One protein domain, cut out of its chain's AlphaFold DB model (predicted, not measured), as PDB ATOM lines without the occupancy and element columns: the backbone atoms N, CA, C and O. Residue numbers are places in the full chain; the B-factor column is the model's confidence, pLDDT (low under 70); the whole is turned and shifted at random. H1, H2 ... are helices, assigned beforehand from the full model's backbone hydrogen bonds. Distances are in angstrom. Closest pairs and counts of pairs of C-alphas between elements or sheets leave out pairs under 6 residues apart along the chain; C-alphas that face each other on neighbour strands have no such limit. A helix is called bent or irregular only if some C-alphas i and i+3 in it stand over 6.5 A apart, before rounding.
ATOM      1  N   ASP A   2     219.647 189.892 188.070       53.69
ATOM      2  CA  ASP A   2     219.423 188.469 187.881       53.69
ATOM      3  C   ASP A   2     220.797 187.834 187.726       53.69
ATOM      4  O   ASP A   2     221.461 187.968 186.703       53.69
ATOM      5  N   ASN A   3     221.263 187.238 188.819       60.56
ATOM      6  CA  ASN A   3     222.530 186.523 188.908       60.56
ATOM      7  C   ASN A   3     222.509 185.341 187.926       60.56
ATOM      8  O   ASN A   3     221.907 184.298 188.220       60.56
ATOM      9  N   ASN A   4     223.128 185.550 186.762       75.75
ATOM     10  CA  ASN A   4     223.162 184.607 185.653       75.75
ATOM     11  C   ASN A   4     223.890 183.318 186.067       75.75
ATOM     12  O   ASN A   4     224.805 183.324 186.890       75.75
ATOM     13  N   GLU A   5     223.514 182.194 185.466       77.00
ATOM     14  CA  GLU A   5     224.083 180.876 185.756       77.00
ATOM     15  C   GLU A   5     225.620 180.866 185.670       77.00
ATOM     16  O   GLU A   5     226.303 180.235 186.479       77.00
ATOM     17  N   SER A   6     226.167 181.639 184.731       68.50
ATOM     18  CA  SER A   6     227.612 181.806 184.557       68.50
ATOM     19  C   SER A   6     228.283 182.416 185.794       68.50
ATOM     20  O   SER A   6     229.298 181.900 186.258       68.50
ATOM     21  N   GLU A   7     227.697 183.457 186.388       73.75
ATOM     22  CA  GLU A   7     228.222 184.094 187.604       73.75
ATOM     23  C   GLU A   7     228.122 183.162 188.817       73.75
ATOM     24  O   GLU A   7     229.034 183.104 189.646       73.75
ATOM     25  N   ARG A   8     227.053 182.355 188.898       78.19
ATOM     26  CA  ARG A   8     226.906 181.324 189.939       78.19
ATOM     27  C   ARG A   8     228.006 180.274 189.857       78.19
ATOM     28  O   ARG A   8     228.619 179.968 190.879       78.19
ATOM     29  N   ARG A   9     228.285 179.756 188.658       76.88
ATOM     30  CA  ARG A   9     229.329 178.742 188.434       76.88
ATOM     31  C   ARG A   9     230.739 179.285 188.710       76.88
ATOM     32  O   ARG A   9     231.600 178.530 189.156       76.88
ATOM     33  N   LEU A  10     230.964 180.590 188.528       74.81
ATOM     34  CA  LEU A  10     232.237 181.259 188.833       74.81
ATOM     35  C   LEU A  10     232.445 181.577 190.323       74.81
ATOM     36  O   LEU A  10     233.560 181.898 190.728       74.81
ATOM     37  N   ARG A  11     231.420 181.461 191.175       75.25
ATOM     38  CA  ARG A  11     231.549 181.772 192.608       75.25
ATOM     39  C   ARG A  11     232.580 180.885 193.313       75.25
ATOM     40  O   ARG A  11     233.398 181.394 194.073       75.25
ATOM     41  N   ASN A  12     232.566 179.585 193.032       74.12
ATOM     42  CA  ASN A  12     233.468 178.610 193.653       74.12
ATOM     43  C   ASN A  12     234.958 178.926 193.398       74.12
ATOM     44  O   ASN A  12     235.703 179.044 194.372       74.12
ATOM     45  N   PRO A  13     235.416 179.149 192.149       71.88
ATOM     46  CA  PRO A  13     236.812 179.515 191.904       71.88
ATOM     47  C   PRO A  13     237.197 180.899 192.451       71.88
ATOM     48  O   PRO A  13     238.340 181.106 192.855       71.88
ATOM     49  N   VAL A  14     236.256 181.850 192.524       72.88
ATOM     50  CA  VAL A  14     236.516 183.188 193.089       72.88
ATOM     51  C   VAL A  14     236.819 183.129 194.589       72.88
ATOM     52  O   VAL A  14     237.697 183.858 195.058       72.88
ATOM     53  N   VAL A  15     236.141 182.252 195.338       75.56
ATOM     54  CA  VAL A  15     236.419 182.035 196.768       75.56
ATOM     55  C   VAL A  15     237.799 181.387 196.975       75.56
ATOM     56  O   VAL A  15     238.530 181.800 197.875       75.56
ATOM     57  N   GLY A  16     238.199 180.453 196.103       71.69
ATOM     58  CA  GLY A  16     239.496 179.758 196.174       71.69
ATOM     59  C   GLY A  16     240.726 180.650 195.957       71.69
ATOM     60  O   GLY A  16     241.779 180.402 196.536       71.69
ATOM     61  N   ARG A  17     240.596 181.778 195.240       70.62
ATOM     62  CA  ARG A  17     241.711 182.695 194.897       70.62
ATOM     63  C   ARG A  17     242.579 183.149 196.083       70.62
ATOM     64  O   ARG A  17     243.749 183.469 195.898       70.62
ATOM     65  N   LYS A  18     242.012 183.274 197.287       70.31
ATOM     66  CA  LYS A  18     242.765 183.656 198.501       70.31
ATOM     67  C   LYS A  18     243.159 182.465 199.378       70.31
ATOM     68  O   LYS A  18     243.925 182.655 200.315       70.31
ATOM     69  N   ASN A  19     242.625 181.285 199.090       70.25
ATOM     70  CA  ASN A  19     242.762 180.090 199.913       70.25
ATOM     71  C   ASN A  19     243.725 179.061 199.296       70.25
ATOM     72  O   ASN A  19     244.328 178.276 200.022       70.25
ATOM     73  N   ASP A  20     243.913 179.102 197.974       71.38
ATOM     74  CA  ASP A  20     244.746 178.147 197.252       71.38
ATOM     75  C   ASP A  20     246.173 178.684 197.076       71.38
ATOM     76  O   ASP A  20     246.415 179.706 196.416       71.38
ATOM     77  N   SER A  21     247.136 177.971 197.663       65.81
ATOM     78  CA  SER A  21     248.564 178.270 197.531       65.81
ATOM     79  C   SER A  21     248.975 178.248 196.057       65.81
ATOM     80  O   SER A  21     248.729 177.279 195.347       65.81
ATOM     81  N   GLY A  22     249.590 179.335 195.586       69.44
ATOM     82  CA  GLY A  22     249.951 179.515 194.177       69.44
ATOM     83  C   GLY A  22     249.038 180.466 193.401       69.44
ATOM     84  O   GLY A  22     249.450 180.922 192.338       69.44
ATOM     85  N   SER A  23     247.881 180.876 193.935       68.75
ATOM     86  CA  SER A  23     246.939 181.820 193.287       68.75
ATOM     87  C   SER A  23     247.501 183.222 192.990       68.75
ATOM     88  O   SER A  23     246.869 184.007 192.286       68.75
ATOM     89  N   GLY A  24     248.681 183.557 193.522       75.50
ATOM     90  CA  GLY A  24     249.399 184.799 193.213       75.50
ATOM     91  C   GLY A  24     250.210 184.756 191.911       75.50
ATOM     92  O   GLY A  24     250.689 185.793 191.461       75.50
ATOM     93  N   ALA A  25     250.376 183.583 191.296       84.94
ATOM     94  CA  ALA A  25     251.145 183.424 190.068       84.94
ATOM     95  C   ALA A  25     250.243 183.445 188.823       84.94
ATOM     96  O   ALA A  25     249.216 182.779 188.764       84.94
ATOM     97  N   LEU A  26     250.653 184.153 187.767       87.12
ATOM     98  CA  LEU A  26     249.867 184.227 186.526       87.12
ATOM     99  C   LEU A  26     249.651 182.848 185.875       87.12
ATOM    100  O   LEU A  26     248.592 182.583 185.306       87.12
ATOM    101  N   TRP A  27     250.652 181.967 185.959       86.38
ATOM    102  CA  TRP A  27     250.572 180.627 185.379       86.38
ATOM    103  C   TRP A  27     249.510 179.763 186.069       86.38
ATOM    104  O   TRP A  27     248.814 179.012 185.389       86.38
ATOM    105  N   SER A  28     249.329 179.905 187.384       85.31
ATOM    106  CA  SER A  28     248.344 179.122 188.133       85.31
ATOM    107  C   SER A  28     246.925 179.594 187.823       85.31
ATOM    108  O   SER A  28     246.041 178.768 187.624       85.31
ATOM    109  N   GLY A  29     246.715 180.908 187.662       86.88
ATOM    110  CA  GLY A  29     245.436 181.462 187.216       86.88
ATOM    111  C   GLY A  29     245.041 180.965 185.821       86.88
ATOM    112  O   GLY A  29     243.890 180.592 185.597       86.88
ATOM    113  N   ARG A  30     246.006 180.890 184.892       89.25
ATOM    114  CA  ARG A  30     245.788 180.313 183.554       89.25
ATOM    115  C   ARG A  30     245.459 178.824 183.622       89.25
ATOM    116  O   ARG A  30     244.510 178.390 182.976       89.25
ATOM    117  N   LEU A  31     246.201 178.058 184.421       89.75
ATOM    118  CA  LEU A  31     245.939 176.633 184.630       89.75
ATOM    119  C   LEU A  31     244.536 176.401 185.203       89.75
ATOM    120  O   LEU A  31     243.794 175.569 184.691       89.75
ATOM    121  N   ALA A  32     244.153 177.169 186.223       88.38
ATOM    122  CA  ALA A  32     242.837 177.090 186.840       88.38
ATOM    123  C   ALA A  32     241.721 177.379 185.827       88.38
ATOM    124  O   ALA A  32     240.762 176.615 185.748       88.38
ATOM    125  N   ALA A  33     241.865 178.423 185.005       90.25
ATOM    126  CA  ALA A  33     240.902 178.728 183.948       90.25
ATOM    127  C   ALA A  33     240.728 177.548 182.974       90.25
ATOM    128  O   ALA A  33     239.598 177.147 182.699       90.25
ATOM    129  N   VAL A  34     241.829 176.942 182.517       91.81
ATOM    130  CA  VAL A  34     241.793 175.771 181.623       91.81
ATOM    131  C   VAL A  34     241.110 174.575 182.293       91.81
ATOM    132  O   VAL A  34     240.204 173.984 181.705       91.81
ATOM    133  N   LEU A  35     241.496 174.234 183.526       91.25
ATOM    134  CA  LEU A  35     240.941 173.083 184.245       91.25
ATOM    135  C   LEU A  35     239.454 173.262 184.558       91.25
ATOM    136  O   LEU A  35     238.673 172.336 184.347       91.25
ATOM    137  N   PHE A  36     239.025 174.448 184.997       90.31
ATOM    138  CA  PHE A  36     237.608 174.700 185.253       90.31
ATOM    139  C   PHE A  36     236.777 174.633 183.972       90.31
ATOM    140  O   PHE A  36     235.707 174.023 183.983       90.31
ATOM    141  N   THR A  37     237.267 175.174 182.855       91.25
ATOM    142  CA  THR A  37     236.594 175.033 181.557       91.25
ATOM    143  C   THR A  37     236.505 173.571 181.119       91.25
ATOM    144  O   THR A  37     235.444 173.133 180.660       91.25
ATOM    145  N   LEU A  38     237.574 172.790 181.306       92.50
ATOM    146  CA  LEU A  38     237.589 171.361 180.999       92.50
ATOM    147  C   LEU A  38     236.557 170.603 181.843       92.50
ATOM    148  O   LEU A  38     235.713 169.899 181.295       92.50
ATOM    149  N   PHE A  39     236.556 170.796 183.163       92.19
ATOM    150  CA  PHE A  39     235.615 170.119 184.057       92.19
ATOM    151  C   PHE A  39     234.164 170.508 183.774       92.19
ATOM    152  O   PHE A  39     233.296 169.640 183.760       92.19
ATOM    153  N   GLN A  40     233.882 171.782 183.484       90.81
ATOM    154  CA  GLN A  40     232.536 172.201 183.084       90.81
ATOM    155  C   GLN A  40     232.104 171.561 181.759       90.81
ATOM    156  O   GLN A  40     230.939 171.193 181.618       90.81
ATOM    157  N   THR A  41     233.026 171.386 180.810       92.44
ATOM    158  CA  THR A  41     232.760 170.656 179.562       92.44
ATOM    159  C   THR A  41     232.429 169.188 179.838       92.44
ATOM    160  O   THR A  41     231.444 168.686 179.300       92.44
ATOM    161  N   LEU A  42     233.186 168.514 180.711       93.44
ATOM    162  CA  LEU A  42     232.922 167.123 181.106       93.44
ATOM    163  C   LEU A  42     231.550 166.972 181.775       93.44
ATOM    164  O   LEU A  42     230.759 166.126 181.365       93.44
ATOM    165  N   LEU A  43     231.225 167.852 182.728       91.62
ATOM    166  CA  LEU A  43     229.935 167.843 183.422       91.62
ATOM    167  C   LEU A  43     228.756 168.075 182.466       91.62
ATOM    168  O   LEU A  43     227.738 167.401 182.582       91.62
ATOM    169  N   LYS A  44     228.896 168.980 181.485       91.56
ATOM    170  CA  LYS A  44     227.873 169.204 180.444       91.56
ATOM    171  C   LYS A  44     227.633 167.982 179.549       91.56
ATOM    172  O   LYS A  44     226.585 167.912 178.922       91.56
ATOM    173  N   ASN A  45     228.587 167.056 179.484       92.12
ATOM    174  CA  ASN A  45     228.480 165.797 178.746       92.12
ATOM    175  C   ASN A  45     228.143 164.605 179.666       92.12
ATOM    176  O   ASN A  45     228.315 163.462 179.257       92.12
ATOM    177  N   GLU A  46     227.695 164.857 180.903       92.94
ATOM    178  CA  GLU A  46     227.351 163.828 181.902       92.94
ATOM    179  C   GLU A  46     228.514 162.885 182.266       92.94
ATOM    180  O   GLU A  46     228.309 161.723 182.630       92.94
TER     181      GLU A  46
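AT A GLANCE: This is residues 2 to 46 of the 95 residues of an uncharacterized protein of Armatimonadetes bacterium CG_4_8_14_3_um_filter_66_20 (UniProt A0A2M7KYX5). The long helix H2 forms one side of a loose, flat U; the chain turns back through a nine-residue link from the shorter helix H1, which makes the other side without touching H2. Residues 2 to 8 and 41 to 46 stick out at the two ends. The printed part has 45 residues with two named helices, H1 then H2, and no named strand; the class is all helix. It is loose, with a radius of gyration of the C-alphas of 11.8 A and spans of 29 by 25 by 14 A.

HOW THE PARTS SIT: H2, residues 26 to 44, and H1, residues 5 to 16, are near each other: their closest C-alphas are 8.2 A apart, and 6 pairs are within 10 A. Every O i to N i+4 pair of H2 is within hydrogen-bond range; in H1, 6 of 8 are.

IN THESE COORDINATES: H2 runs 27.3 A from C-alpha 26 at (249.867, 184.227, 186.526) to C-alpha 44 at (227.873, 169.204, 180.444). H1 runs 18.6 A from C-alpha 5 at (224.083, 180.876, 185.756); it is only just irregular, with C-alphas 9 and 12 6.7 A apart.

THE WHOLE: The C-alphas farthest apart, those of Gly 24 and Glu 46, are 32.5 A apart. The printed part has no cut, and the link is short. pLDDT is under 70 at residues 2 to 3, 6 and 21 to 23.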